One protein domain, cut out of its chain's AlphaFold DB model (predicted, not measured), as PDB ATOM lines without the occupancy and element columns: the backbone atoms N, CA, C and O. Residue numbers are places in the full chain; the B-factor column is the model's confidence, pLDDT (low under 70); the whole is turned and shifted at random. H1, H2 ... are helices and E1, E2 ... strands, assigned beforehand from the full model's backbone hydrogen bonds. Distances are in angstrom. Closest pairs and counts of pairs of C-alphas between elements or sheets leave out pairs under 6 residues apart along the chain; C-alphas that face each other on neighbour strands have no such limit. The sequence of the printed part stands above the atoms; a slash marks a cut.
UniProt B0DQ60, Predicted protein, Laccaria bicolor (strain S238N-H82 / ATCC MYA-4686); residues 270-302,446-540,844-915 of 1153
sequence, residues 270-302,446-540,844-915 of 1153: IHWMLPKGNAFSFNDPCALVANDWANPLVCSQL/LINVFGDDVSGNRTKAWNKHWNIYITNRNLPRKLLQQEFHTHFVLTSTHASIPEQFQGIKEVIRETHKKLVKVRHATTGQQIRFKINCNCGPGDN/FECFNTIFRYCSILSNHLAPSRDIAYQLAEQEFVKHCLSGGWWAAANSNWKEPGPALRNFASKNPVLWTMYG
ATOM      1  N   ILE A 270     -37.853   7.869 -28.645       89.94
ATOM      2  CA  ILE A 270     -37.884   8.128 -30.084       89.94
ATOM      3  C   ILE A 270     -39.312   7.916 -30.593       89.94
ATOM      4  O   ILE A 270     -39.950   6.915 -30.276       89.94
ATOM      5  N   HIS A 271     -39.816   8.857 -31.392       89.88
ATOM      6  CA  HIS A 271     -41.090   8.713 -32.098       89.88
ATOM      7  C   HIS A 271     -40.866   8.069 -33.463       89.88
ATOM      8  O   HIS A 271     -40.001   8.511 -34.219       89.88
ATOM      9  N   TRP A 272     -41.668   7.058 -33.785       85.88
ATOM     10  CA  TRP A 272     -41.553   6.301 -35.024       85.88
ATOM     11  C   TRP A 272     -42.901   6.178 -35.729       85.88
ATOM     12  O   TRP A 272     -43.944   6.058 -35.086       85.88
ATOM     13  N   MET A 273     -42.866   6.186 -37.060       85.19
ATOM     14  CA  MET A 273     -44.013   5.909 -37.918       85.19
ATOM     15  C   MET A 273     -43.639   4.783 -38.874       85.19
ATOM     16  O   MET A 273     -42.649   4.873 -39.599       85.19
ATOM     17  N   LEU A 274     -44.412   3.704 -38.837       78.25
ATOM     18  CA  LEU A 274     -44.187   2.526 -39.663       78.25
ATOM     19  C   LEU A 274     -44.634   2.752 -41.109       78.25
ATOM     20  O   LEU A 274     -45.518   3.576 -41.357       78.25
ATOM     21  N   PRO A 275     -44.130   1.944 -42.060       69.75
ATOM     22  CA  PRO A 275     -44.610   1.948 -43.442       69.75
ATOM     23  C   PRO A 275     -46.125   1.729 -43.578       69.75
ATOM     24  O   PRO A 275     -46.739   2.276 -44.488       69.75
ATOM     25  N   LYS A 276     -46.740   0.971 -42.656       76.50
ATOM     26  CA  LYS A 276     -48.197   0.741 -42.595       76.50
ATOM     27  C   LYS A 276     -48.995   1.909 -41.986       76.50
ATOM     28  O   LYS A 276     -50.207   1.815 -41.853       76.50
ATOM     29  N   GLY A 277     -48.334   3.000 -41.585       82.38
ATOM     30  CA  GLY A 277     -48.960   4.198 -41.012       82.38
ATOM     31  C   GLY A 277     -49.135   4.185 -39.489       82.38
ATOM     32  O   GLY A 277     -49.413   5.230 -38.905       82.38
ATOM     33  N   ASN A 278     -48.920   3.043 -38.826       87.38
ATOM     34  CA  ASN A 278     -48.964   2.941 -37.366       87.38
ATOM     35  C   ASN A 278     -47.827   3.752 -36.724       87.38
ATOM     36  O   ASN A 278     -46.660   3.600 -37.090       87.38
ATOM     37  N   ALA A 279     -48.163   4.589 -35.742       89.25
ATOM     38  CA  ALA A 279     -47.200   5.390 -34.994       89.25
ATOM     39  C   ALA A 279     -47.055   4.884 -33.555       89.25
ATOM     40  O   ALA A 279     -48.039   4.520 -32.912       89.25
ATOM     41  N   PHE A 280     -45.829   4.891 -33.039       90.69
ATOM     42  CA  PHE A 280     -45.530   4.544 -31.650       90.69
ATOM     43  C   PHE A 280     -44.276   5.277 -31.161       90.69
ATOM     44  O   PHE A 280     -43.575   5.943 -31.925       90.69
ATOM     45  N   SER A 281     -44.013   5.196 -29.860       92.25
ATOM     46  CA  SER A 281     -42.805   5.734 -29.234       92.25
ATOM     47  C   SER A 281     -42.033   4.612 -28.556       92.25
ATOM     48  O   SER A 281     -42.644   3.704 -27.994       92.25
ATOM     49  N   PHE A 282     -40.707   4.674 -28.593       92.81
ATOM     50  CA  PHE A 282     -39.868   3.665 -27.959       92.81
ATOM     51  C   PHE A 282     -38.644   4.266 -27.279       92.81
ATOM     52  O   PHE A 282     -38.103   5.274 -27.727       92.81
ATOM     53  N   ASN A 283     -38.212   3.649 -26.189       95.56
ATOM     54  CA  ASN A 283     -36.990   3.992 -25.478       95.56
ATOM     55  C   ASN A 283     -35.781   3.416 -26.213       95.56
ATOM     56  O   ASN A 283     -35.797   2.247 -26.592       95.56
ATOM     57  N   ASP A 284     -34.748   4.233 -26.420       94.50
ATOM     58  CA  ASP A 284     -33.571   3.875 -27.213       94.50
ATOM     59  C   ASP A 284     -32.818   2.658 -26.626       94.50
ATOM     60  O   ASP A 284     -32.203   2.776 -25.557       94.50
ATOM     61  N   PRO A 285     -32.793   1.507 -27.331       95.94
ATOM     62  CA  PRO A 285     -32.029   0.331 -26.920       95.94
ATOM     63  C   PRO A 285     -30.537   0.611 -26.705       95.94
ATOM     64  O   PRO A 285     -29.925   0.003 -25.827       95.94
ATOM     65  N   CYS A 286     -29.944   1.544 -27.463       95.69
ATOM     66  CA  CYS A 286     -28.532   1.896 -27.314       95.69
ATOM     67  C   CYS A 286     -28.260   2.550 -25.963       95.69
ATOM     68  O   CYS A 286     -27.281   2.208 -25.307       95.69
ATOM     69  N   ALA A 287     -29.129   3.468 -25.538       94.56
ATOM     70  CA  ALA A 287     -29.007   4.141 -24.250       94.56
ATOM     71  C   ALA A 287     -29.213   3.173 -23.075       94.56
ATOM     72  O   ALA A 287     -28.487   3.256 -22.086       94.56
ATOM     73  N   LEU A 288     -30.149   2.225 -23.202       95.81
ATOM     74  CA  LEU A 288     -30.381   1.182 -22.197       95.81
ATOM     75  C   LEU A 288     -29.127   0.314 -21.998       95.81
ATOM     76  O   LEU A 288     -28.633   0.192 -20.881       95.81
ATOM     77  N   VAL A 289     -28.545  -0.199 -23.087       96.69
ATOM     78  CA  VAL A 289     -27.302  -0.991 -23.034       96.69
ATOM     79  C   VAL A 289     -26.103  -0.143 -22.587       96.69
ATOM     80  O   VAL A 289     -25.244  -0.615 -21.843       96.69
ATOM     81  N   ALA A 290     -26.025   1.124 -23.002       95.81
ATOM     82  CA  ALA A 290     -24.959   2.027 -22.570       95.81
ATOM     83  C   ALA A 290     -25.002   2.285 -21.057       95.81
ATOM     84  O   ALA A 290     -23.945   2.398 -20.433       95.81
ATOM     85  N   ASN A 291     -26.192   2.334 -20.449       95.12
ATOM     86  CA  ASN A 291     -26.316   2.452 -19.001       95.12
ATOM     87  C   ASN A 291     -25.692   1.256 -18.275       95.12
ATOM     88  O   ASN A 291     -25.012   1.477 -17.278       95.12
ATOM     89  N   ASP A 292     -25.815   0.025 -18.783       96.06
ATOM     90  CA  ASP A 292     -25.157  -1.145 -18.176       96.06
ATOM     91  C   ASP A 292     -23.625  -1.020 -18.176       96.06
ATOM     92  O   ASP A 292     -22.971  -1.291 -17.167       96.06
ATOM     93  N   TRP A 293     -23.046  -0.544 -19.282       96.56
ATOM     94  CA  TRP A 293     -21.607  -0.274 -19.400       96.56
ATOM     95  C   TRP A 293     -21.131   0.872 -18.501       96.56
ATOM     96  O   TRP A 293     -20.016   0.843 -17.968       96.56
ATOM     97  N   ALA A 294     -21.980   1.883 -18.330       95.94
ATOM     98  CA  ALA A 294     -21.708   3.061 -17.520       95.94
ATOM     99  C   ALA A 294     -22.105   2.889 -16.040       95.94
ATOM    100  O   ALA A 294     -21.881   3.794 -15.235       95.94
ATOM    101  N   ASN A 295     -22.636   1.729 -15.654       95.25
ATOM    102  CA  ASN A 295     -23.042   1.411 -14.293       95.25
ATOM    103  C   ASN A 295     -21.956   0.589 -13.567       95.25
ATOM    104  O   ASN A 295     -21.666  -0.538 -13.970       95.25
ATOM    105  N   PRO A 296     -21.374   1.098 -12.463       93.44
ATOM    106  CA  PRO A 296     -20.254   0.446 -11.778       93.44
ATOM    107  C   PRO A 296     -20.618  -0.873 -11.079       93.44
ATOM    108  O   PRO A 296     -19.722  -1.647 -10.758       93.44
ATOM    109  N   LEU A 297     -21.905  -1.145 -10.839       91.50
ATOM    110  CA  LEU A 297     -22.371  -2.421 -10.279       91.50
ATOM    111  C   LEU A 297     -22.602  -3.492 -11.352       91.50
ATOM    112  O   LEU A 297     -22.707  -4.671 -11.021       91.50
ATOM    113  N   VAL A 298     -22.703  -3.084 -12.621       94.38
ATOM    114  CA  VAL A 298     -23.119  -3.946 -13.736       94.38
ATOM    115  C   VAL A 298     -21.970  -4.194 -14.703       94.38
ATOM    116  O   VAL A 298     -21.750  -5.336 -15.095       94.38
ATOM    117  N   CYS A 299     -21.184  -3.169 -15.040       95.06
ATOM    118  CA  CYS A 299     -20.196  -3.256 -16.113       95.06
ATOM    119  C   CYS A 299     -19.142  -4.352 -15.886       95.06
ATOM    120  O   CYS A 299     -18.725  -5.009 -16.831       95.06
ATOM    121  N   SER A 300     -18.739  -4.607 -14.634       91.94
ATOM    122  CA  SER A 300     -17.757  -5.651 -14.303       91.94
ATOM    123  C   SER A 300     -18.312  -7.075 -14.401       91.94
ATOM    124  O   SER A 300     -17.559  -8.030 -14.255       91.94
ATOM    125  N   GLN A 301     -19.629  -7.220 -14.559       94.44
ATOM    126  CA  GLN A 301     -20.321  -8.502 -14.696       94.44
ATOM    127  C   GLN A 301     -20.538  -8.878 -16.169       94.44
ATOM    128  O   GLN A 301     -20.971  -9.994 -16.445       94.44
ATOM    129  N   LEU A 302     -20.263  -7.962 -17.107       95.75
ATOM    130  CA  LEU A 302     -20.464  -8.185 -18.536       95.75
ATOM    131  C   LEU A 302     -19.417  -9.154 -19.093       95.75
ATOM    132  O   LEU A 302     -18.213  -8.926 -18.985       95.75
ATOM    133  N   LEU A 446     -24.873  -8.368 -26.844       96.62
ATOM    134  CA  LEU A 446     -25.978  -9.221 -27.234       96.62
ATOM    135  C   LEU A 446     -27.210  -8.914 -26.384       96.62
ATOM    136  O   LEU A 446     -27.122  -8.772 -25.166       96.62
ATOM    137  N   ILE A 447     -28.375  -8.816 -27.022       96.81
ATOM    138  CA  ILE A 447     -29.655  -8.586 -26.339       96.81
ATOM    139  C   ILE A 447     -30.631  -9.726 -26.601       96.81
ATOM    140  O   ILE A 447     -30.680 -10.269 -27.704       96.81
ATOM    141  N   ASN A 448     -31.435 -10.075 -25.602       95.69
ATOM    142  CA  ASN A 448     -32.641 -10.867 -25.841       95.69
ATOM    143  C   ASN A 448     -33.816  -9.917 -26.047       95.69
ATOM    144  O   ASN A 448     -33.936  -8.945 -25.300       95.69
ATOM    145  N   VAL A 449     -34.677 -10.217 -27.018       95.56
ATOM    146  CA  VAL A 449     -35.858  -9.405 -27.338       95.56
ATOM    147  C   VAL A 449     -37.104 -10.232 -27.066       95.56
ATOM    148  O   VAL A 449     -37.370 -11.203 -27.767       95.56
ATOM    149  N   PHE A 450     -37.854  -9.854 -26.038       94.50
ATOM    150  CA  PHE A 450     -39.115 -10.492 -25.682       94.50
ATOM    151  C   PHE A 450     -40.261  -9.619 -26.181       94.50
ATOM    152  O   PHE A 450     -40.290  -8.426 -25.876       94.50
ATOM    153  N   GLY A 451     -41.192 -10.210 -26.923       92.44
ATOM    154  CA  GLY A 451     -42.427  -9.562 -27.340       92.44
ATOM    155  C   GLY A 451     -43.622 -10.390 -26.898       92.44
ATOM    156  O   GLY A 451     -43.604 -11.604 -27.094       92.44
ATOM    157  N   ASP A 452     -44.633  -9.743 -26.326       89.00
ATOM    158  CA  ASP A 452     -45.847 -10.422 -25.864       89.00
ATOM    159  C   ASP A 452     -47.057  -9.483 -25.813       89.00
ATOM    160  O   ASP A 452     -46.904  -8.253 -25.808       89.00
ATOM    161  N   ASP A 453     -48.260 -10.055 -25.780       89.12
ATOM    162  CA  ASP A 453     -49.480  -9.296 -25.565       89.12
ATOM    163  C   ASP A 453     -49.847  -9.156 -24.083       89.12
ATOM    164  O   ASP A 453     -49.749 -10.060 -23.263       89.12
ATOM    165  N   VAL A 454     -50.283  -7.959 -23.703       88.12
ATOM    166  CA  VAL A 454     -50.579  -7.637 -22.311       88.12
ATOM    167  C   VAL A 454     -51.809  -6.748 -22.216       88.12
ATOM    168  O   VAL A 454     -52.052  -5.880 -23.053       88.12
ATOM    169  N   SER A 455     -52.600  -6.940 -21.161       87.06
ATOM    170  CA  SER A 455     -53.642  -5.975 -20.811       87.06
ATOM    171  C   SER A 455     -53.015  -4.743 -20.162       87.06
ATOM    172  O   SER A 455     -52.253  -4.873 -19.203       87.06
ATOM    173  N   GLY A 456     -53.379  -3.558 -20.647       84.44
ATOM    174  CA  GLY A 456     -53.075  -2.270 -20.028       84.44
ATOM    175  C   GLY A 456     -53.933  -1.949 -18.798       84.44
ATOM    176  O   GLY A 456     -53.688  -0.930 -18.153       84.44
ATOM    177  N   ASN A 457     -54.906  -2.801 -18.459       81.06
ATOM    178  CA  ASN A 457     -55.825  -2.635 -17.329       81.06
ATOM    179  C   ASN A 457     -55.496  -3.601 -16.173       81.06
ATOM    180  O   ASN A 457     -54.725  -4.550 -16.330       81.06
ATOM    181  N   ARG A 458     -56.114  -3.385 -14.996       67.88
ATOM    182  CA  ARG A 458     -56.078  -4.364 -13.887       67.88
ATOM    183  C   ARG A 458     -56.746  -5.683 -14.289       67.88
ATOM    184  O   ARG A 458     -56.232  -6.752 -13.966       67.88
ATOM    185  N   THR A 459     -57.862  -5.610 -15.016       60.12
ATOM    186  CA  THR A 459     -58.544  -6.773 -15.592       60.12
ATOM    187  C   THR A 459     -57.932  -7.139 -16.945       60.12
ATOM    188  O   THR A 459     -57.289  -6.324 -17.607       60.12
ATOM    189  N   LYS A 460     -58.112  -8.388 -17.387       53.88
ATOM    190  CA  LYS A 460     -57.593  -8.856 -18.686       53.88
ATOM    191  C   LYS A 460     -58.368  -8.315 -19.900       53.88
ATOM    192  O   LYS A 460     -58.000  -8.637 -21.024       53.88
ATOM    193  N   ALA A 461     -59.422  -7.525 -19.694       51.47
ATOM    194  CA  ALA A 461     -60.330  -7.092 -20.749       51.47
ATOM    195  C   ALA A 461     -60.122  -5.615 -21.155       51.47
ATOM    196  O   ALA A 461     -59.721  -4.778 -20.343       51.47
ATOM    197  N   TRP A 462     -60.444  -5.310 -22.420       62.59
ATOM    198  CA  TRP A 462     -60.686  -3.963 -22.973       62.59
ATOM    199  C   TRP A 462     -59.504  -2.989 -23.168       62.59
ATOM    200  O   TRP A 462     -59.742  -1.822 -23.457       62.59
ATOM    201  N   ASN A 463     -58.241  -3.425 -23.095       81.69
ATOM    202  CA  ASN A 463     -57.085  -2.562 -23.410       81.69
ATOM    203  C   ASN A 463     -55.850  -3.398 -23.790       81.69
ATOM    204  O   ASN A 463     -54.937  -3.567 -22.983       81.69
ATOM    205  N   LYS A 464     -55.853  -4.006 -24.980       88.69
ATOM    206  CA  LYS A 464     -54.759  -4.875 -25.440       88.69
ATOM    207  C   LYS A 464     -53.576  -4.044 -25.937       88.69
ATOM    208  O   LYS A 464     -53.744  -3.189 -26.802       88.69
ATOM    209  N   HIS A 465     -52.389  -4.353 -25.431       92.06
ATOM    210  CA  HIS A 465     -51.112  -3.823 -25.903       92.06
ATOM    211  C   HIS A 465     -50.211  -4.962 -26.368       92.06
ATOM    212  O   HIS A 465     -50.275  -6.064 -25.832       92.06
ATOM    213  N   TRP A 466     -49.339  -4.672 -27.325       92.88
ATOM    214  CA  TRP A 466     -48.200  -5.509 -27.685       92.88
ATOM    215  C   TRP A 466     -46.935  -4.856 -27.148       92.88
ATOM    216  O   TRP A 466     -46.542  -3.791 -27.627       92.88
ATOM    217  N   ASN A 467     -46.307  -5.482 -26.159       94.06
ATOM    218  CA  ASN A 467     -45.120  -4.960 -25.495       94.06
ATOM    219  C   ASN A 467     -43.852  -5.602 -26.040       94.06
ATOM    220  O   ASN A 467     -43.850  -6.785 -26.369       94.06
ATOM    221  N   ILE A 468     -42.759  -4.834 -26.056       95.69
ATOM    222  CA  ILE A 468     -41.409  -5.363 -26.248       95.69
ATOM    223  C   ILE A 468     -40.492  -4.924 -25.100       95.69
ATOM    224  O   ILE A 468     -40.344  -3.729 -24.808       95.69
ATOM    225  N   TYR A 469     -39.831  -5.910 -24.495       96.31
ATOM    226  CA  TYR A 469     -38.771  -5.745 -23.501       96.31
ATOM    227  C   TYR A 469     -37.438  -6.273 -24.044       96.31
ATOM    228  O   TYR A 469     -37.407  -7.174 -24.888       96.31
ATOM    229  N   ILE A 470     -36.328  -5.758 -23.512       96.75
ATOM    230  CA  ILE A 470     -34.987  -6.292 -23.760       96.75
ATOM    231  C   ILE A 470     -34.240  -6.579 -22.460       96.75
ATOM    232  O   ILE A 470     -34.502  -5.977 -21.418       96.75
ATOM    233  N   THR A 471     -33.276  -7.491 -22.542       96.12
ATOM    234  CA  THR A 471     -32.280  -7.746 -21.489       96.12
ATOM    235  C   THR A 471     -30.891  -7.817 -22.110       96.12
ATOM    236  O   THR A 471     -30.740  -8.279 -23.246       96.12
ATOM    237  N   ASN A 472     -29.873  -7.382 -21.368       96.50
ATOM    238  CA  ASN A 472     -28.479  -7.471 -21.789       96.50
ATOM    239  C   ASN A 472     -27.930  -8.886 -21.553       96.50
ATOM    240  O   ASN A 472     -27.597  -9.267 -20.433       96.50
ATOM    241  N   ARG A 473     -27.831  -9.684 -22.616       94.81
ATOM    242  CA  ARG A 473     -27.489 -11.109 -22.539       94.81
ATOM    243  C   ARG A 473     -26.048 -11.374 -22.103       94.81
ATOM    244  O   ARG A 473     -25.743 -12.493 -21.698       94.81
ATOM    245  N   ASN A 474     -25.191 -10.359 -22.143       96.62
ATOM    246  CA  ASN A 474     -23.826 -10.428 -21.632       96.62
ATOM    247  C   ASN A 474     -23.778 -10.477 -20.092       96.62
ATOM    248  O   ASN A 474     -22.697 -10.633 -19.535       96.62
ATOM    249  N   LEU A 475     -24.917 -10.356 -19.397       96.19
ATOM    250  CA  LEU A 475     -25.008 -10.506 -17.944       96.19
ATOM    251  C   LEU A 475     -25.291 -11.953 -17.508       96.19
ATOM    252  O   LEU A 475     -25.993 -12.690 -18.206       96.19
ATOM    253  N   PRO A 476     -24.812 -12.355 -16.315       94.12
ATOM    254  CA  PRO A 476     -25.073 -13.682 -15.763       94.12
ATOM    255  C   PRO A 476     -26.555 -13.882 -15.480       94.12
ATOM    256  O   PRO A 476     -27.250 -12.962 -15.033       94.12
ATOM    257  N   ARG A 477     -27.039 -15.117 -15.660       92.31
ATOM    258  CA  ARG A 477     -28.453 -15.477 -15.466       92.31
ATOM    259  C   ARG A 477     -29.004 -14.993 -14.126       92.31
ATOM    260  O   ARG A 477     -30.135 -14.522 -14.062       92.31
ATOM    261  N   LYS A 478     -28.209 -15.081 -13.055       89.31
ATOM    262  CA  LYS A 478     -28.611 -14.653 -11.703       89.31
ATOM    263  C   LYS A 478     -28.987 -13.163 -11.628       89.31
ATOM    264  O   LYS A 478     -29.833 -12.793 -10.818       89.31
ATOM    265  N   LEU A 479     -28.358 -12.310 -12.439       91.94
ATOM    266  CA  LEU A 479     -28.739 -10.901 -12.562       91.94
ATOM    267  C   LEU A 479     -29.951 -10.742 -13.482       91.94
ATOM    268  O   LEU A 479     -30.888 -10.039 -13.128       91.94
ATOM    269  N   LEU A 480     -29.991 -11.465 -14.603       92.56
ATOM    270  CA  LEU A 480     -31.114 -11.417 -15.551       92.56
ATOM    271  C   LEU A 480     -32.457 -11.890 -14.970       92.56
ATOM    272  O   LEU A 480     -33.508 -11.516 -15.477       92.56
ATOM    273  N   GLN A 481     -32.440 -12.672 -13.890       89.19
ATOM    274  CA  GLN A 481     -33.635 -13.056 -13.130       89.19
ATOM    275  C   GLN A 481     -34.153 -11.954 -12.184       89.19
ATOM    276  O   GLN A 481     -35.113 -12.184 -11.450       89.19
ATOM    277  N   GLN A 482     -33.535 -10.768 -12.176       90.69
ATOM    278  CA  GLN A 482     -33.961  -9.620 -11.378       90.69
ATOM    279  C   GLN A 482     -34.613  -8.552 -12.261       90.69
ATOM    280  O   GLN A 482     -34.128  -8.228 -13.344       90.69
ATOM    281  N   GLU A 483     -35.691  -7.949 -11.757       91.19
ATOM    282  CA  GLU A 483     -36.486  -6.939 -12.475       91.19
ATOM    283  C   GLU A 483     -35.668  -5.705 -12.860       91.19
ATOM    284  O   GLU A 483     -35.984  -5.034 -13.842       91.19
ATOM    285  N   PHE A 484     -34.599  -5.412 -12.110       92.88
ATOM    286  CA  PHE A 484     -33.700  -4.303 -12.405       92.88
ATOM    287  C   PHE A 484     -33.146  -4.358 -13.836       92.88
ATOM    288  O   PHE A 484     -33.063  -3.314 -14.477       92.88
ATOM    289  N   HIS A 485     -32.832  -5.562 -14.328       94.38
ATOM    290  CA  HIS A 485     -32.189  -5.813 -15.623       94.38
ATOM    291  C   HIS A 485     -33.170  -6.086 -16.770       94.38
ATOM    292  O   HIS A 485     -32.751  -6.433 -17.873       94.38
ATOM    293  N   THR A 486     -34.475  -5.966 -16.517       95.06
ATOM    294  CA  THR A 486     -35.495  -5.991 -17.570       95.06
ATOM    295  C   THR A 486     -35.772  -4.562 -18.010       95.06
ATOM    296  O   THR A 486     -36.227  -3.747 -17.203       95.06
ATOM    297  N   HIS A 487     -35.522  -4.259 -19.283       95.94
ATOM    298  CA  HIS A 487     -35.687  -2.914 -19.821       95.94
ATOM    299  C   HIS A 487     -36.875  -2.856 -20.777       95.94
ATOM    300  O   HIS A 487     -36.966  -3.618 -21.740       95.94
ATOM    301  N   PHE A 488     -37.781  -1.915 -20.532       96.19
ATOM    302  CA  PHE A 488     -38.861  -1.612 -21.462       96.19
ATOM    303  C   PHE A 488     -38.348  -0.843 -22.670       96.19
ATOM    304  O   PHE A 488     -37.697   0.194 -22.520       96.19
ATOM    305  N   VAL A 489     -38.712  -1.322 -23.858       95.81
ATOM    306  CA  VAL A 489     -38.424  -0.629 -25.111       95.81
ATOM    307  C   VAL A 489     -39.675   0.067 -25.610       95.81
ATOM    308  O   VAL A 489     -39.643   1.277 -25.815       95.81
ATOM    309  N   LEU A 490     -40.778  -0.658 -25.798       93.94
ATOM    310  CA  LEU A 490     -41.965  -0.093 -26.439       93.94
ATOM    311  C   LEU A 490     -43.248  -0.867 -26.163       93.94
ATOM    312  O   LEU A 490     -43.239  -2.004 -25.695       93.94
ATOM    313  N   THR A 491     -44.353  -0.205 -26.490       94.25
ATOM    314  CA  THR A 491     -45.711  -0.737 -26.442       94.25
ATOM    315  C   THR A 491     -46.563  -0.079 -27.523       94.25
ATOM    316  O   THR A 491     -46.341   1.092 -27.871       94.25
ATOM    317  N   SER A 492     -47.561  -0.801 -28.025       92.75
ATOM    318  CA  SER A 492     -48.561  -0.274 -28.946       92.75
ATOM    319  C   SER A 492     -49.894  -1.001 -28.802       92.75
ATOM    320  O   SER A 492     -49.927  -2.209 -28.601       92.75
ATOM    321  N   THR A 493     -50.992  -0.268 -28.978       91.12
ATOM    322  CA  THR A 493     -52.362  -0.793 -29.127       91.12
ATOM    323  C   THR A 493     -52.740  -1.040 -30.587       91.12
ATOM    324  O   THR A 493     -53.867  -1.434 -30.877       91.12
ATOM    325  N   HIS A 494     -51.829  -0.760 -31.525       90.25
ATOM    326  CA  HIS A 494     -52.112  -0.782 -32.963       90.25
ATOM    327  C   HIS A 494     -51.097  -1.589 -33.768       90.25
ATOM    328  O   HIS A 494     -51.468  -2.175 -34.780       90.25
ATOM    329  N   ALA A 495     -49.829  -1.593 -33.346       90.88
ATOM    330  CA  ALA A 495     -48.752  -2.253 -34.069       90.88
ATOM    331  C   ALA A 495     -48.429  -3.619 -33.456       90.88
ATOM    332  O   ALA A 495     -48.201  -3.701 -32.248       90.88
ATOM    333  N   SER A 496     -48.367  -4.672 -34.275       90.19
ATOM    334  CA  SER A 496     -48.006  -6.018 -33.797       90.19
ATOM    335  C   SER A 496     -46.515  -6.124 -33.440       90.19
ATOM    336  O   SER A 496     -45.736  -5.192 -33.656       90.19
ATOM    337  N   ILE A 497     -46.079  -7.250 -32.867       91.94
ATOM    338  CA  ILE A 497     -44.678  -7.437 -32.448       91.94
ATOM    339  C   ILE A 497     -43.700  -7.351 -33.642       91.94
ATOM    340  O   ILE A 497     -42.763  -6.554 -33.562       91.94
ATOM    341  N   PRO A 498     -43.897  -8.069 -34.770       91.44
ATOM    342  CA  PRO A 498     -43.072  -7.903 -35.972       91.44
ATOM    343  C   PRO A 498     -43.044  -6.478 -36.528       91.44
ATOM    344  O   PRO A 498     -42.001  -6.027 -37.002       91.44
ATOM    345  N   GLU A 499     -44.169  -5.759 -36.461       90.94
ATOM    346  CA  GLU A 499     -44.246  -4.364 -36.903       90.94
ATOM    347  C   GLU A 499     -43.369  -3.467 -36.030       90.94
ATOM    348  O   GLU A 499     -42.555  -2.695 -36.532       90.94
ATOM    349  N   GLN A 500     -43.490  -3.607 -34.711       92.62
ATOM    350  CA  GLN A 500     -42.699  -2.843 -33.755       92.62
ATOM    351  C   GLN A 500     -41.201  -3.192 -33.825       92.62
ATOM    352  O   GLN A 500     -40.349  -2.308 -33.696       92.62
ATOM    353  N   PHE A 501     -40.860  -4.458 -34.097       93.50
ATOM    354  CA  PHE A 501     -39.477  -4.928 -34.195       93.50
ATOM    355  C   PHE A 501     -38.682  -4.265 -35.327       93.50
ATOM    356  O   PHE A 501     -37.458  -4.172 -35.234       93.50
ATOM    357  N   GLN A 502     -39.344  -3.729 -36.359       91.50
ATOM    358  CA  GLN A 502     -38.671  -2.971 -37.417       91.50
ATOM    359  C   GLN A 502     -37.850  -1.798 -36.858       91.50
ATOM    360  O   GLN A 502     -36.715  -1.589 -37.287       91.50
ATOM    361  N   GLY A 503     -38.378  -1.068 -35.868       90.25
ATOM    362  CA  GLY A 503     -37.644   0.027 -35.224       90.25
ATOM    363  C   GLY A 503     -36.385  -0.465 -34.502       90.25
ATOM    364  O   GLY A 503     -35.320   0.135 -34.625       90.25
ATOM    365  N   ILE A 504     -36.477  -1.607 -33.816       93.19
ATOM    366  CA  ILE A 504     -35.351  -2.222 -33.095       93.19
ATOM    367  C   ILE A 504     -34.294  -2.733 -34.074       93.19
ATOM    368  O   ILE A 504     -33.106  -2.477 -33.879       93.19
ATOM    369  N   LYS A 505     -34.712  -3.405 -35.153       93.94
ATOM    370  CA  LYS A 505     -33.815  -3.841 -36.229       93.94
ATOM    371  C   LYS A 505     -33.031  -2.662 -36.798       93.94
ATOM    372  O   LYS A 505     -31.832  -2.786 -37.041       93.94
ATOM    373  N   GLU A 506     -33.691  -1.525 -37.004       92.50
ATOM    374  CA  GLU A 506     -33.022  -0.338 -37.519       92.50
ATOM    375  C   GLU A 506     -32.011   0.245 -36.539       92.50
ATOM    376  O   GLU A 506     -30.887   0.544 -36.939       92.50
ATOM    377  N   VAL A 507     -32.343   0.305 -35.247       93.69
ATOM    378  CA  VAL A 507     -31.371   0.679 -34.211       93.69
ATOM    379  C   VAL A 507     -30.159  -0.251 -34.242       93.69
ATOM    380  O   VAL A 507     -29.032   0.234 -34.306       93.69
ATOM    381  N   ILE A 508     -30.378  -1.571 -34.268       95.38
ATOM    382  CA  ILE A 508     -29.311  -2.577 -34.367       95.38
ATOM    383  C   ILE A 508     -28.426  -2.280 -35.579       95.38
ATOM    384  O   ILE A 508     -27.225  -2.077 -35.416       95.38
ATOM    385  N   ARG A 509     -29.010  -2.166 -36.778       94.75
ATOM    386  CA  ARG A 509     -28.281  -1.903 -38.028       94.75
ATOM    387  C   ARG A 509     -27.465  -0.613 -37.973       94.75
ATOM    388  O   ARG A 509     -26.331  -0.585 -38.449       94.75
ATOM    389  N   GLU A 510     -28.016   0.453 -37.400       94.88
ATOM    390  CA  GLU A 510     -27.302   1.721 -37.271       94.88
ATOM    391  C   GLU A 510     -26.108   1.617 -36.313       94.88
ATOM    392  O   GLU A 510     -25.080   2.239 -36.589       94.88
ATOM    393  N   THR A 511     -26.159   0.768 -35.276       95.94
ATOM    394  CA  THR A 511     -24.987   0.544 -34.406       95.94
ATOM    395  C   THR A 511     -23.792  -0.068 -35.137       95.94
ATOM    396  O   THR A 511     -22.663   0.189 -34.740       95.94
ATOM    397  N   HIS A 512     -24.004  -0.809 -36.232       94.50
ATOM    398  CA  HIS A 512     -22.918  -1.353 -37.068       94.50
ATOM    399  C   HIS A 512     -22.306  -0.314 -38.017       94.50
ATOM    400  O   HIS A 512     -21.196  -0.504 -38.500       94.50
ATOM    401  N   LYS A 513     -22.996   0.804 -38.275       94.62
ATOM    402  CA  LYS A 513     -22.465   1.929 -39.071       94.62
ATOM    403  C   LYS A 513     -21.841   3.004 -38.191       94.62
ATOM    404  O   LYS A 513     -20.837   3.610 -38.554       94.62
ATOM    405  N   LYS A 514     -22.470   3.267 -37.048       95.12
ATOM    406  CA  LYS A 514     -22.058   4.258 -36.063       95.12
ATOM    407  C   LYS A 514     -22.075   3.609 -34.686       95.12
ATOM    408  O   LYS A 514     -23.113   3.546 -34.030       95.12
ATOM    409  N   LEU A 515     -20.899   3.165 -34.257       95.56
ATOM    410  CA  LEU A 515     -20.724   2.495 -32.974       95.56
ATOM    411  C   LEU A 515     -21.181   3.382 -31.809       95.56
ATOM    412  O   LEU A 515     -20.967   4.600 -31.802       95.56
ATOM    413  N   VAL A 516     -21.772   2.757 -30.794       95.62
ATOM    414  CA  VAL A 516     -22.211   3.446 -29.581       95.62
ATOM    415  C   VAL A 516     -21.000   3.674 -28.691       95.62
ATOM    416  O   VAL A 516     -20.367   2.726 -28.239       95.62
ATOM    417  N   LYS A 517     -20.672   4.939 -28.438       94.50
ATOM    418  CA  LYS A 517     -19.540   5.342 -27.600       94.50
ATOM    419  C   LYS A 517     -19.986   5.530 -26.154       94.50
ATOM    420  O   LYS A 517     -20.887   6.322 -25.880       94.50
ATOM    421  N   VAL A 518     -19.329   4.838 -25.229       94.94
ATOM    422  CA  VAL A 518     -19.683   4.827 -23.805       94.94
ATOM    423  C   VAL A 518     -18.430   4.836 -22.930       94.94
ATOM    424  O   VAL A 518     -17.352   4.412 -23.341       94.94
ATOM    425  N   ARG A 519     -18.550   5.364 -21.713       93.38
ATOM    426  CA  ARG A 519     -17.509   5.272 -20.689       93.38
ATOM    427  C   ARG A 519     -17.685   3.972 -19.921       93.38
ATOM    428  O   ARG A 519     -18.729   3.761 -19.313       93.38
ATOM    429  N   HIS A 520     -16.639   3.161 -19.869       94.88
ATOM    430  CA  HIS A 520     -16.578   2.024 -18.966       94.88
ATOM    431  C   HIS A 520     -16.575   2.527 -17.513       94.88
ATOM    432  O   HIS A 520     -15.669   3.260 -17.109       94.88
ATOM    433  N   ALA A 521     -17.566   2.135 -16.707       94.81
ATOM    434  CA  ALA A 521     -17.795   2.739 -15.390       94.81
ATOM    435  C   ALA A 521     -16.618   2.574 -14.412       94.81
ATOM    436  O   ALA A 521     -16.274   3.517 -13.699       94.81
ATOM    437  N   THR A 522     -15.991   1.392 -14.394       92.44
ATOM    438  CA  THR A 522     -14.895   1.073 -13.459       92.44
ATOM    439  C   THR A 522     -13.540   1.636 -13.888       92.44
ATOM    440  O   THR A 522     -12.871   2.281 -13.087       92.44
ATOM    441  N   THR A 523     -13.111   1.403 -15.134       91.62
ATOM    442  CA  THR A 523     -11.793   1.856 -15.623       91.62
ATOM    443  C   THR A 523     -11.795   3.327 -16.036       91.62
ATOM    444  O   THR A 523     -10.747   3.965 -16.086       91.62
ATOM    445  N   GLY A 524     -12.966   3.885 -16.355       92.62
ATOM    446  CA  GLY A 524     -13.098   5.210 -16.946       92.62
ATOM    447  C   GLY A 524     -12.631   5.296 -18.402       92.62
ATOM    448  O   GLY A 524     -12.684   6.390 -18.971       92.62
ATOM    449  N   GLN A 525     -12.191   4.179 -18.991       92.75
ATOM    450  CA  GLN A 525     -11.799   4.082 -20.391       92.75
ATOM    451  C   GLN A 525     -13.017   4.336 -21.277       92.75
ATOM    452  O   GLN A 525     -14.144   3.947 -20.963       92.75
ATOM    453  N   GLN A 526     -12.791   5.030 -22.380       94.31
ATOM    454  CA  GLN A 526     -13.793   5.177 -23.417       94.31
ATOM    455  C   GLN A 526     -13.789   3.915 -24.266       94.31
ATOM    456  O   GLN A 526     -12.730   3.510 -24.723       94.31
ATOM    457  N   ILE A 527     -14.956   3.317 -24.471       95.69
ATOM    458  CA  ILE A 527     -15.133   2.135 -25.307       95.69
ATOM    459  C   ILE A 527     -16.252   2.382 -26.320       95.69
ATOM    460  O   ILE A 527     -17.032   3.339 -26.214       95.69
ATOM    461  N   ARG A 528     -16.358   1.484 -27.288       97.12
ATOM    462  CA  ARG A 528     -17.412   1.439 -28.289       97.12
ATOM    463  C   ARG A 528     -18.050   0.061 -28.317       97.12
ATOM    464  O   ARG A 528     -17.394  -0.949 -28.077       97.12
ATOM    465  N   PHE A 529     -19.334   0.013 -28.635       97.44
ATOM    466  CA  PHE A 529     -20.013  -1.252 -28.869       97.44
ATOM    467  C   PHE A 529     -21.006  -1.175 -30.024       97.44
ATOM    468  O   PHE A 529     -21.497  -0.101 -30.385       97.44
ATOM    469  N   LYS A 530     -21.307  -2.346 -30.582       96.44
ATOM    470  CA  LYS A 530     -22.430  -2.586 -31.495       96.44
ATOM    471  C   LYS A 530     -23.382  -3.607 -30.875       96.44
ATOM    472  O   LYS A 530     -22.958  -4.419 -30.050       96.44
ATOM    473  N   ILE A 531     -24.665  -3.532 -31.216       96.94
ATOM    474  CA  ILE A 531     -25.700  -4.414 -30.661       96.94
ATOM    475  C   ILE A 531     -25.999  -5.534 -31.654       96.94
ATOM    476  O   ILE A 531     -26.068  -5.283 -32.851       96.94
ATOM    477  N   ASN A 532     -26.231  -6.745 -31.147       95.62
ATOM    478  CA  ASN A 532     -26.766  -7.879 -31.902       95.62
ATOM    479  C   ASN A 532     -27.895  -8.575 -31.115       95.62
ATOM    480  O   ASN A 532     -27.933  -8.522 -29.886       95.62
ATOM    481  N   CYS A 533     -28.819  -9.244 -31.812       95.06
ATOM    482  CA  CYS A 533     -29.890 -10.018 -31.173       95.06
ATOM    483  C   CYS A 533     -29.427 -11.455 -30.894       95.06
ATOM    484  O   CYS A 533     -29.004 -12.162 -31.804       95.06
ATOM    485  N   ASN A 534     -29.521 -11.907 -29.641       94.50
ATOM    486  CA  ASN A 534     -29.166 -13.266 -29.249       94.50
ATOM    487  C   ASN A 534     -30.349 -14.235 -29.287       94.50
ATOM    488  O   ASN A 534     -30.207 -15.311 -29.846       94.50
ATOM    489  N   CYS A 535     -31.492 -13.942 -28.680       93.50
ATOM    490  CA  CYS A 535     -32.659 -14.817 -28.822       93.50
ATOM    491  C   CYS A 535     -33.968 -14.057 -28.619       93.50
ATOM    492  O   CYS A 535     -33.988 -12.980 -28.017       93.50
ATOM    493  N   GLY A 536     -35.048 -14.642 -29.140       92.94
ATOM    494  CA  GLY A 536     -36.422 -14.175 -28.993       92.94
ATOM    495  C   GLY A 536     -37.230 -15.110 -28.090       92.94
ATOM    496  O   GLY A 536     -38.040 -15.894 -28.599       92.94
ATOM    497  N   PRO A 537     -36.987 -15.128 -26.764       92.31
ATOM    498  CA  PRO A 537     -37.843 -15.879 -25.858       92.31
ATOM    499  C   PRO A 537     -39.239 -15.239 -25.861       92.31
ATOM    500  O   PRO A 537     -39.370 -14.023 -25.976       92.31
ATOM    501  N   GLY A 538     -40.280 -16.053 -25.756       91.19
ATOM    502  CA  GLY A 538     -41.662 -15.597 -25.840       91.19
ATOM    503  C   GLY A 538     -42.615 -16.772 -25.724       91.19
ATOM    504  O   GLY A 538     -42.185 -17.929 -25.673       91.19
ATOM    505  N   ASP A 539     -43.906 -16.485 -25.682       91.06
ATOM    506  CA  ASP A 539     -44.907 -17.533 -25.748       91.06
ATOM    507  C   ASP A 539     -44.956 -18.171 -27.159       91.06
ATOM    508  O   ASP A 539     -44.355 -17.704 -28.131       91.06
ATOM    509  N   ASN A 540     -45.631 -19.315 -27.280       91.81
ATOM    510  CA  ASN A 540     -45.725 -20.019 -28.565       91.81
ATOM    511  C   ASN A 540     -46.385 -19.180 -29.684       91.81
ATOM    512  O   ASN A 540     -45.878 -19.225 -30.810       91.81
ATOM    513  N   PHE A 844     -40.054 -11.391 -17.391       88.88
ATOM    514  CA  PHE A 844     -40.770 -10.496 -18.304       88.88
ATOM    515  C   PHE A 844     -42.260 -10.442 -17.945       88.88
ATOM    516  O   PHE A 844     -42.834  -9.360 -17.819       88.88
ATOM    517  N   GLU A 845     -42.856 -11.599 -17.634       86.69
ATOM    518  CA  GLU A 845     -44.233 -11.680 -17.132       86.69
ATOM    519  C   GLU A 845     -44.426 -10.943 -15.808       86.69
ATOM    520  O   GLU A 845     -45.450 -10.299 -15.558       86.69
ATOM    521  N   CYS A 846     -43.423 -11.010 -14.935       86.56
ATOM    522  CA  CYS A 846     -43.431 -10.270 -13.685       86.56
ATOM    523  C   CYS A 846     -43.459  -8.754 -13.947       86.56
ATOM    524  O   CYS A 846     -44.236  -8.024 -13.312       86.56
ATOM    525  N   PHE A 847     -42.661  -8.307 -14.923       90.81
ATOM    526  CA  PHE A 847     -42.530  -6.911 -15.337       90.81
ATOM    527  C   PHE A 847     -43.805  -6.350 -15.983       90.81
ATOM    528  O   PHE A 847     -44.094  -5.164 -15.814       90.81
ATOM    529  N   ASN A 848     -44.649  -7.187 -16.604       90.12
ATOM    530  CA  ASN A 848     -45.967  -6.776 -17.111       90.12
ATOM    531  C   ASN A 848     -46.822  -6.060 -16.039       90.12
ATOM    532  O   ASN A 848     -47.662  -5.223 -16.361       90.12
ATOM    533  N   THR A 849     -46.591  -6.326 -14.749       88.69
ATOM    534  CA  THR A 849     -47.247  -5.598 -13.647       88.69
ATOM    535  C   THR A 849     -46.780  -4.141 -13.534       88.69
ATOM    536  O   THR A 849     -47.605  -3.252 -13.347       88.69
ATOM    537  N   ILE A 850     -45.477  -3.885 -13.687       91.94
ATOM    538  CA  ILE A 850     -44.885  -2.536 -13.674       91.94
ATOM    539  C   ILE A 850     -45.433  -1.730 -14.857       91.94
ATOM    540  O   ILE A 850     -45.890  -0.597 -14.690       91.94
ATOM    541  N   PHE A 851     -45.477  -2.354 -16.038       93.50
ATOM    542  CA  PHE A 851     -46.128  -1.787 -17.218       93.50
ATOM    543  C   PHE A 851     -47.596  -1.419 -16.952       93.50
ATOM    544  O   PHE A 851     -47.999  -0.292 -17.236       93.50
ATOM    545  N   ARG A 852     -48.392  -2.325 -16.364       90.75
ATOM    546  CA  ARG A 852     -49.814  -2.077 -16.062       90.75
ATOM    547  C   ARG A 852     -50.011  -0.862 -15.173       90.75
ATOM    548  O   ARG A 852     -50.834  -0.013 -15.499       90.75
ATOM    549  N   TYR A 853     -49.233  -0.731 -14.099       90.50
ATOM    550  CA  TYR A 853     -49.294   0.469 -13.260       90.50
ATOM    551  C   TYR A 853     -48.996   1.737 -14.052       90.50
ATOM    552  O   TYR A 853     -49.564   2.790 -13.764       90.50
ATOM    553  N   CYS A 854     -48.139   1.637 -15.069       91.62
ATOM    554  CA  CYS A 854     -47.837   2.769 -15.920       91.62
ATOM    555  C   CYS A 854     -48.933   3.121 -16.915       91.62
ATOM    556  O   CYS A 854     -49.176   4.305 -17.135       91.62
ATOM    557  N   SER A 855     -49.585   2.110 -17.480       91.38
ATOM    558  CA  SER A 855     -50.743   2.275 -18.353       91.38
ATOM    559  C   SER A 855     -51.920   2.890 -17.592       91.38
ATOM    560  O   SER A 855     -52.417   3.938 -17.995       91.38
ATOM    561  N   ILE A 856     -52.296   2.307 -16.444       88.06
ATOM    562  CA  ILE A 856     -53.445   2.735 -15.622       88.06
ATOM    563  C   ILE A 856     -53.343   4.214 -15.233       88.06
ATOM    564  O   ILE A 856     -54.319   4.944 -15.358       88.06
ATOM    565  N   LEU A 857     -52.160   4.659 -14.799       87.00
ATOM    566  CA  LEU A 857     -51.922   6.032 -14.338       87.00
ATOM    567  C   LEU A 857     -51.520   7.004 -15.465       87.00
ATOM    568  O   LEU A 857     -51.059   8.113 -15.184       87.00
ATOM    569  N   SER A 858     -51.640   6.596 -16.731       85.44
ATOM    570  CA  SER A 858     -51.449   7.489 -17.876       85.44
ATOM    571  C   SER A 858     -52.719   8.300 -18.165       85.44
ATOM    572  O   SER A 858     -53.789   8.013 -17.641       85.44
ATOM    573  N   ASN A 859     -52.619   9.319 -19.023       82.56
ATOM    574  CA  ASN A 859     -53.796  10.066 -19.492       82.56
ATOM    575  C   ASN A 859     -54.548   9.352 -20.636       82.56
ATOM    576  O   ASN A 859     -55.532   9.890 -21.136       82.56
ATOM    577  N   HIS A 860     -54.046   8.198 -21.095       82.75
ATOM    578  CA  HIS A 860     -54.588   7.377 -22.187       82.75
ATOM    579  C   HIS A 860     -54.694   8.044 -23.576       82.75
ATOM    580  O   HIS A 860     -55.148   7.406 -24.521       82.75
ATOM    581  N   LEU A 861     -54.218   9.282 -23.760       87.00
ATOM    582  CA  LEU A 861     -54.241   9.995 -25.048       87.00
ATOM    583  C   LEU A 861     -53.132   9.534 -25.995       87.00
ATOM    584  O   LEU A 861     -53.312   9.494 -27.209       87.00
ATOM    585  N   ALA A 862     -51.958   9.226 -25.442       89.38
ATOM    586  CA  ALA A 862     -50.829   8.684 -26.191       89.38
ATOM    587  C   ALA A 862     -50.134   7.581 -25.375       89.38
ATOM    588  O   ALA A 862     -48.993   7.780 -24.942       89.38
ATOM    589  N   PRO A 863     -50.790   6.419 -25.169       90.56
ATOM    590  CA  PRO A 863     -50.321   5.383 -24.244       90.56
ATOM    591  C   PRO A 863     -48.866   4.974 -24.490       90.56
ATOM    592  O   PRO A 863     -48.052   4.994 -23.573       90.56
ATOM    593  N   SER A 864     -48.510   4.720 -25.755       92.81
ATOM    594  CA  SER A 864     -47.147   4.353 -26.157       92.81
ATOM    595  C   SER A 864     -46.092   5.366 -25.695       92.81
ATOM    596  O   SER A 864     -45.081   5.000 -25.100       92.81
ATOM    597  N   ARG A 865     -46.352   6.663 -25.898       92.94
ATOM    598  CA  ARG A 865     -45.444   7.747 -25.503       92.94
ATOM    599  C   ARG A 865     -45.364   7.900 -23.992       92.94
ATOM    600  O   ARG A 865     -44.274   8.035 -23.444       92.94
ATOM    601  N   ASP A 866     -46.514   7.952 -23.338       92.12
ATOM    602  CA  ASP A 866     -46.589   8.333 -21.932       92.12
ATOM    603  C   ASP A 866     -46.044   7.212 -21.032       92.12
ATOM    604  O   ASP A 866     -45.333   7.485 -20.063       92.12
ATOM    605  N   ILE A 867     -46.270   5.951 -21.414       93.81
ATOM    606  CA  ILE A 867     -45.666   4.781 -20.767       93.81
ATOM    607  C   ILE A 867     -44.150   4.758 -20.998       93.81
ATOM    608  O   ILE A 867     -43.399   4.575 -20.038       93.81
ATOM    609  N   ALA A 868     -43.689   4.994 -22.234       93.94
ATOM    610  CA  ALA A 868     -42.261   5.043 -22.543       93.94
ATOM    611  C   ALA A 868     -41.534   6.118 -21.721       93.94
ATOM    612  O   ALA A 868     -40.494   5.824 -21.128       93.94
ATOM    613  N   TYR A 869     -42.113   7.320 -21.597       92.69
ATOM    614  CA  TYR A 869     -41.546   8.382 -20.766       92.69
ATOM    615  C   TYR A 869     -41.447   7.998 -19.294       92.69
ATOM    616  O   TYR A 869     -40.397   8.240 -18.700       92.69
ATOM    617  N   GLN A 870     -42.482   7.391 -18.705       92.62
ATOM    618  CA  GLN A 870     -42.364   6.967 -17.312       92.62
ATOM    619  C   GLN A 870     -41.273   5.910 -17.154       92.62
ATOM    620  O   GLN A 870     -40.444   5.999 -16.254       92.62
ATOM    621  N   LEU A 871     -41.275   4.880 -17.998       94.44
ATOM    622  CA  LEU A 871     -40.322   3.787 -17.845       94.44
ATOM    623  C   LEU A 871     -38.884   4.271 -18.096       94.44
ATOM    624  O   LEU A 871     -37.974   3.818 -17.413       94.44
ATOM    625  N   ALA A 872     -38.681   5.277 -18.954       94.19
ATOM    626  CA  ALA A 872     -37.402   5.976 -19.088       94.19
ATOM    627  C   ALA A 872     -36.985   6.726 -17.806       94.19
ATOM    628  O   ALA A 872     -35.799   6.762 -17.473       94.19
ATOM    629  N   GLU A 873     -37.933   7.321 -17.076       92.88
ATOM    630  CA  GLU A 873     -37.674   7.965 -15.780       92.88
ATOM    631  C   GLU A 873     -37.314   6.934 -14.701       92.88
ATOM    632  O   GLU A 873     -36.359   7.141 -13.951       92.88
ATOM    633  N   GLN A 874     -37.977   5.774 -14.678       93.88
ATOM    634  CA  GLN A 874     -37.605   4.676 -13.782       93.88
ATOM    635  C   GLN A 874     -36.187   4.160 -14.065       93.88
ATOM    636  O   GLN A 874     -35.407   3.986 -13.127       93.88
ATOM    637  N   GLU A 875     -35.821   3.969 -15.339       93.88
ATOM    638  CA  GLU A 875     -34.456   3.594 -15.749       93.88
ATOM    639  C   GLU A 875     -33.419   4.635 -15.309       93.88
ATOM    640  O   GLU A 875     -32.341   4.288 -14.826       93.88
ATOM    641  N   PHE A 876     -33.755   5.923 -15.398       92.75
ATOM    642  CA  PHE A 876     -32.876   6.985 -14.926       92.75
ATOM    643  C   PHE A 876     -32.648   6.933 -13.408       92.75
ATOM    644  O   PHE A 876     -31.507   7.064 -12.949       92.75
ATOM    645  N   VAL A 877     -33.702   6.709 -12.613       93.44
ATOM    646  CA  VAL A 877     -33.549   6.582 -11.157       93.44
ATOM    647  C   VAL A 877     -32.733   5.338 -10.808       93.44
ATOM    648  O   VAL A 877     -31.804   5.452 -10.007       93.44
ATOM    649  N   LYS A 878     -32.988   4.189 -11.452       93.31
ATOM    650  CA  LYS A 878     -32.164   2.971 -11.310       93.31
ATOM    651  C   LYS A 878     -30.678   3.269 -11.546       93.31
ATOM    652  O   LYS A 878     -29.842   2.914 -10.713       93.31
ATOM    653  N   HIS A 879     -30.360   3.968 -12.638       93.38
ATOM    654  CA  HIS A 879     -28.991   4.342 -13.006       93.38
ATOM    655  C   HIS A 879     -28.342   5.303 -12.001       93.38
ATOM    656  O   HIS A 879     -27.167   5.175 -11.661       93.38
ATOM    657  N   CYS A 880     -29.109   6.245 -11.447       92.19
ATOM    658  CA  CYS A 880     -28.616   7.124 -10.386       92.19
ATOM    659  C   CYS A 880     -28.340   6.366  -9.080       92.19
ATOM    660  O   CYS A 880     -27.320   6.609  -8.431       92.19
ATOM    661  N   LEU A 881     -29.236   5.456  -8.681       92.31
ATOM    662  CA  LEU A 881     -29.089   4.662  -7.457       92.31
ATOM    663  C   LEU A 881     -27.840   3.779  -7.498       92.31
ATOM    664  O   LEU A 881     -27.169   3.627  -6.476       92.31
ATOM    665  N   SER A 882     -27.483   3.270  -8.676       92.19
ATOM    666  CA  SER A 882     -26.282   2.464  -8.887       92.19
ATOM    667  C   SER A 882     -24.985   3.249  -9.003       92.19
ATOM    668  O   SER A 882     -23.919   2.642  -9.086       92.19
ATOM    669  N   GLY A 883     -25.030   4.582  -8.953       92.88
ATOM    670  CA  GLY A 883     -23.834   5.394  -9.161       92.88
ATOM    671  C   GLY A 883     -23.396   5.443 -10.626       92.88
ATOM    672  O   GLY A 883     -22.225   5.710 -10.887       92.88
ATOM    673  N   GLY A 884     -24.302   5.150 -11.561       94.19
ATOM    674  CA  GLY A 884     -24.027   5.092 -12.986       94.19
ATOM    675  C   GLY A 884     -23.658   6.442 -13.597       94.19
ATOM    676  O   GLY A 884     -24.168   7.493 -13.208       94.19
ATOM    677  N   TRP A 885     -22.753   6.408 -14.570       94.12
ATOM    678  CA  TRP A 885     -22.281   7.583 -15.294       94.12
ATOM    679  C   TRP A 885     -23.188   7.898 -16.485       94.12
ATOM    680  O   TRP A 885     -23.641   6.995 -17.181       94.12
ATOM    681  N   TRP A 886     -23.411   9.173 -16.789       91.56
ATOM    682  CA  TRP A 886     -24.107   9.588 -18.014       91.56
ATOM    683  C   TRP A 886     -23.340  10.692 -18.735       91.56
ATOM    684  O   TRP A 886     -22.605  11.474 -18.123       91.56
ATOM    685  N   ALA A 887     -23.514  10.764 -20.052       86.06
ATOM    686  CA  ALA A 887     -22.954  11.835 -20.861       86.06
ATOM    687  C   ALA A 887     -23.804  13.104 -20.701       86.06
ATOM    688  O   ALA A 887     -25.002  13.101 -20.962       86.06
ATOM    689  N   ALA A 888     -23.187  14.206 -20.282       77.69
ATOM    690  CA  ALA A 888     -23.829  15.513 -20.271       77.69
ATOM    691  C   ALA A 888     -23.814  16.153 -21.670       77.69
ATOM    692  O   ALA A 888     -23.040  15.768 -22.546       77.69
ATOM    693  N   ALA A 889     -24.619  17.202 -21.862       69.81
ATOM    694  CA  ALA A 889     -24.756  17.905 -23.145       69.81
ATOM    695  C   ALA A 889     -23.441  18.476 -23.725       69.81
ATOM    696  O   ALA A 889     -23.364  18.751 -24.918       69.81
ATOM    697  N   ASN A 890     -22.407  18.657 -22.900       68.50
ATOM    698  CA  ASN A 890     -21.068  19.092 -23.310       68.50
ATOM    699  C   ASN A 890     -20.095  17.924 -23.569       68.50
ATOM    700  O   ASN A 890     -18.888  18.144 -23.586       68.50
ATOM    701  N   SER A 891     -20.605  16.697 -23.702       70.69
ATOM    702  CA  SER A 891     -19.836  15.454 -23.870       70.69
ATOM    703  C   SER A 891     -18.937  15.066 -22.687       70.69
ATOM    704  O   SER A 891     -18.194  14.090 -22.787       70.69
ATOM    705  N   ASN A 892     -19.032  15.759 -21.547       83.38
ATOM    706  CA  ASN A 892     -18.389  15.322 -20.309       83.38
ATOM    707  C   ASN A 892     -19.259  14.284 -19.598       83.38
ATOM    708  O   ASN A 892     -20.479  14.425 -19.534       83.38
ATOM    709  N   TRP A 893     -18.627  13.280 -19.000       90.00
ATOM    710  CA  TRP A 893     -19.319  12.287 -18.184       90.00
ATOM    711  C   TRP A 893     -19.544  12.813 -16.765       90.00
ATOM    712  O   TRP A 893     -18.630  13.366 -16.151       90.00
ATOM    713  N   LYS A 894     -20.761  12.641 -16.250       90.94
ATOM    714  CA  LYS A 894     -21.149  12.984 -14.879       90.94
ATOM    715  C   LYS A 894     -21.547  11.720 -14.124       90.94
ATOM    716  O   LYS A 894     -22.063  10.785 -14.725       90.94
ATOM    717  N   GLU A 895     -21.319  11.727 -12.817       91.88
ATOM    718  CA  GLU A 895     -21.800  10.710 -11.880       91.88
ATOM    719  C   GLU A 895     -22.735  11.347 -10.836       91.88
ATOM    720  O   GLU A 895     -22.716  12.576 -10.656       91.88
ATOM    721  N   PRO A 896     -23.538  10.548 -10.109       93.94
ATOM    722  CA  PRO A 896     -24.354  11.060  -9.023       93.94
ATOM    723  C   PRO A 896     -23.488  11.606  -7.886       93.94
ATOM    724  O   PRO A 896     -22.422  11.073  -7.549       93.94
ATOM    725  N   GLY A 897     -23.987  12.658  -7.245       94.81
ATOM    726  CA  GLY A 897     -23.331  13.309  -6.123       94.81
ATOM    727  C   GLY A 897     -23.015  12.314  -4.992       94.81
ATOM    728  O   GLY A 897     -23.738  11.334  -4.776       94.81
ATOM    729  N   PRO A 898     -21.918  12.526  -4.248       95.06
ATOM    730  CA  PRO A 898     -21.434  11.555  -3.266       95.06
ATOM    731  C   PRO A 898     -22.424  11.289  -2.120       95.06
ATOM    732  O   PRO A 898     -22.454  10.171  -1.604       95.06
ATOM    733  N   ALA A 899     -23.274  12.253  -1.739       95.50
ATOM    734  CA  ALA A 899     -24.291  12.013  -0.713       95.50
ATOM    735  C   ALA A 899     -25.417  11.094  -1.209       95.50
ATOM    736  O   ALA A 899     -25.880  10.254  -0.438       95.50
ATOM    737  N   LEU A 900     -25.806  11.199  -2.486       94.06
ATOM    738  CA  LEU A 900     -26.787  10.299  -3.101       94.06
ATOM    739  C   LEU A 900     -26.255   8.864  -3.133       94.06
ATOM    740  O   LEU A 900     -26.924   7.960  -2.639       94.06
ATOM    741  N   ARG A 901     -25.025   8.657  -3.619       92.94
ATOM    742  CA  ARG A 901     -24.405   7.320  -3.672       92.94
ATOM    743  C   ARG A 901     -24.273   6.681  -2.291       92.94
ATOM    744  O   ARG A 901     -24.656   5.532  -2.104       92.94
ATOM    745  N   ASN A 902     -23.791   7.444  -1.309       93.75
ATOM    746  CA  ASN A 902     -23.670   6.984   0.079       93.75
ATOM    747  C   ASN A 902     -25.042   6.686   0.711       93.75
ATOM    748  O   ASN A 902     -25.168   5.799   1.553       93.75
ATOM    749  N   PHE A 903     -26.085   7.422   0.318       93.06
ATOM    750  CA  PHE A 903     -27.447   7.105   0.723       93.06
ATOM    751  C   PHE A 903     -27.910   5.789   0.086       93.06
ATOM    752  O   PHE A 903     -28.307   4.889   0.818       93.06
ATOM    753  N   ALA A 904     -27.806   5.631  -1.233       89.44
ATOM    754  CA  ALA A 904     -28.216   4.410  -1.925       89.44
ATOM    755  C   ALA A 904     -27.495   3.163  -1.377       89.44
ATOM    756  O   ALA A 904     -28.146   2.176  -1.039       89.44
ATOM    757  N   SER A 905     -26.177   3.226  -1.158       87.38
ATOM    758  CA  SER A 905     -25.389   2.097  -0.634       87.38
ATOM    759  C   SER A 905     -25.768   1.667   0.790       87.38
ATOM    760  O   SER A 905     -25.454   0.556   1.199       87.38
ATOM    761  N   LYS A 906     -26.411   2.542   1.576       89.81
ATOM    762  CA  LYS A 906     -26.821   2.272   2.966       89.81
ATOM    763  C   LYS A 906     -28.288   1.866   3.110       89.81
ATOM    764  O   LYS A 906     -28.719   1.578   4.224       89.81
ATOM    765  N   ASN A 907     -29.061   1.864   2.024       89.19
ATOM    766  CA  ASN A 907     -30.504   1.630   2.057       89.19
ATOM    767  C   ASN A 907     -30.889   0.410   1.198       89.19
ATOM    768  O   ASN A 907     -31.406   0.578   0.094       89.19
ATOM    769  N   PRO A 908     -30.702  -0.828   1.699       85.62
ATOM    770  CA  PRO A 908     -31.036  -2.052   0.955       85.62
ATOM    771  C   PRO A 908     -32.535  -2.181   0.635       85.62
ATOM    772  O   PRO A 908     -32.917  -2.807  -0.353       85.62
ATOM    773  N   VAL A 909     -33.399  -1.548   1.436       87.25
ATOM    774  CA  VAL A 909     -34.846  -1.488   1.177       87.25
ATOM    775  C   VAL A 909     -35.135  -0.764  -0.138       87.25
ATOM    776  O   VAL A 909     -35.946  -1.245  -0.923       87.25
ATOM    777  N   LEU A 910     -34.443   0.348  -0.407       88.25
ATOM    778  CA  LEU A 910     -34.634   1.116  -1.637       88.25
ATOM    779  C   LEU A 910     -34.223   0.295  -2.864       88.25
ATOM    780  O   LEU A 910     -34.960   0.245  -3.840       88.25
ATOM    781  N   TRP A 911     -33.100  -0.420  -2.780       87.81
ATOM    782  CA  TRP A 911     -32.667  -1.352  -3.824       87.81
ATOM    783  C   TRP A 911     -33.697  -2.442  -4.110       87.81
ATOM    784  O   TRP A 911     -34.059  -2.666  -5.264       87.81
ATOM    785  N   THR A 912     -34.235  -3.046  -3.049       87.56
ATOM    786  CA  THR A 912     -35.273  -4.078  -3.158       87.56
ATOM    787  C   THR A 912     -36.533  -3.527  -3.832       87.56
ATOM    788  O   THR A 912     -37.112  -4.190  -4.686       87.56
ATOM    789  N   MET A 913     -36.938  -2.296  -3.496       89.94
ATOM    790  CA  MET A 913     -38.083  -1.621  -4.121       89.94
ATOM    791  C   MET A 913     -37.869  -1.326  -5.613       89.94
ATOM    792  O   MET A 913     -38.839  -1.316  -6.367       89.94
ATOM    793  N   TYR A 914     -36.619  -1.127  -6.041       90.75
ATOM    794  CA  TYR A 914     -36.226  -0.944  -7.443       90.75
ATOM    795  C   TYR A 914     -35.879  -2.251  -8.173       90.75
ATOM    796  O   TYR A 914     -35.387  -2.219  -9.302       90.75
ATOM    797  N   GLY A 915     -36.148  -3.401  -7.550       87.94
ATOM    798  CA  GLY A 915     -35.978  -4.706  -8.182       87.94
ATOM    799  C   GLY A 915     -34.536  -5.210  -8.234       87.94
ATOM    800  O   GLY A 915     -34.269  -6.143  -8.988       87.94
TER     801      GLY A 915
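What this domain is: This is residues 270 to 302, 446 to 540 and 844 to 915 of the 1153 residues of the protein "Predicted protein" of Laccaria bicolor (strain S238N-H82 / ATCC MYA-4686) (UniProt B0DQ60). A five-stranded sheet, E5 E4 E3 E7 E6, curls like part of a barrel round helix H1, with H3 also packed on it, H4 over the face opposite to H3, and the long H5 along edge strand E5. The small hairpin E1 E2 packs on E5 and H5, and H6 and H7 lie near the last residues of H5. The printed part has 200 residues with seven named helices and seven named strands, in the order E1 E2 H1 E3 E4 H2 E5 H3 E6 E7 H4 H5 H6 H7, and its class is mixed. The large sheet is mixed; the whole is compact, with a radius of gyration of the C-alphas of 16.9 A and spans of 47 by 41 by 33 A.

How they stand to each other: The strongly twisted sheet runs E5, residues 487 to 492, E4, 464 to 472, E3, 446 to 455, E7, 526 to 535, E6, 516 to 519. E5 and E4 are antiparallel, with N 468 and O 490 within hydrogen-bond range at 2.9 A; so are the hairpins E3 and E4, with N 450 and O 469 at 3.0 A, and E6 and E7, with N 518 and O 527 at 2.9 A. E3 and E7 are parallel, with N 447 and O 532 at 2.9 A. The sheet curls round H1, residues 285 to 294; the closest C-alphas of H1 and E6, Ala 294 and Arg 519, are 5.7 A apart. H3, residues 497 to 513, is on the sheet at a height of 7.7 A. H4, residues 844 to 856, and H1 are on opposite faces, three layers with helices on both faces of the sheet. H5, residues 863 to 881, lies over E5, along it at 1 degree on the local plane. H4 touches H5 with residues 851 to 855 alone, the closest C-alphas, Cys 854 and Ile 867, being 5.7 A apart, at a steep tilt of 63 degrees. E1, residues 270 to 273, and E2, 279 to 283, form a hairpin, with N 272 and O 280 at 2.9 A; the closest C-alphas of E2 and E5, Phe 282 and Leu 490, are 4.6 A apart. H6, residues 898 to 906, touches residues 880 to 881 of H5, about perpendicular at 90 degrees, the closest C-alphas, Leu 881 and Ala 904, being 5.6 A apart. H7, residues 908 to 913, is close to H5 but not clearly touching, with Leu 881 and Trp 911 the closest C-alphas at 7.9 A. H2, residues 477 to 480, touches no helix. Every O i to N i+4 pair is within hydrogen-bond range in H5, H6 and H7; H1 has 5 of 6, H3 8 of 13, H4 7 of 9, and H2 is too short for one.

Where its parts are: E1 begins at C-alpha 270, (-37.884, 8.128, -30.084), and H7 ends at C-alpha 913, (-38.083, -1.621, -4.121). E3 measures 28.6 A, E7 28.0 A, H5 27.1 A, E4 26.7 A and H3 25.0 A.

The domain as a whole: The C-alphas farthest apart, Lys 276 and Lys 906, are 50.3 A apart. Residues 303 to 445 and 541 to 843 are not printed, with gaps of 10.4 A and 14.9 A between C-alphas. The link from H5 to H6 is long. The mean pLDDT of the printed part is 90.7; residues 275, 458 to 462 and 889 to 890 are under 70.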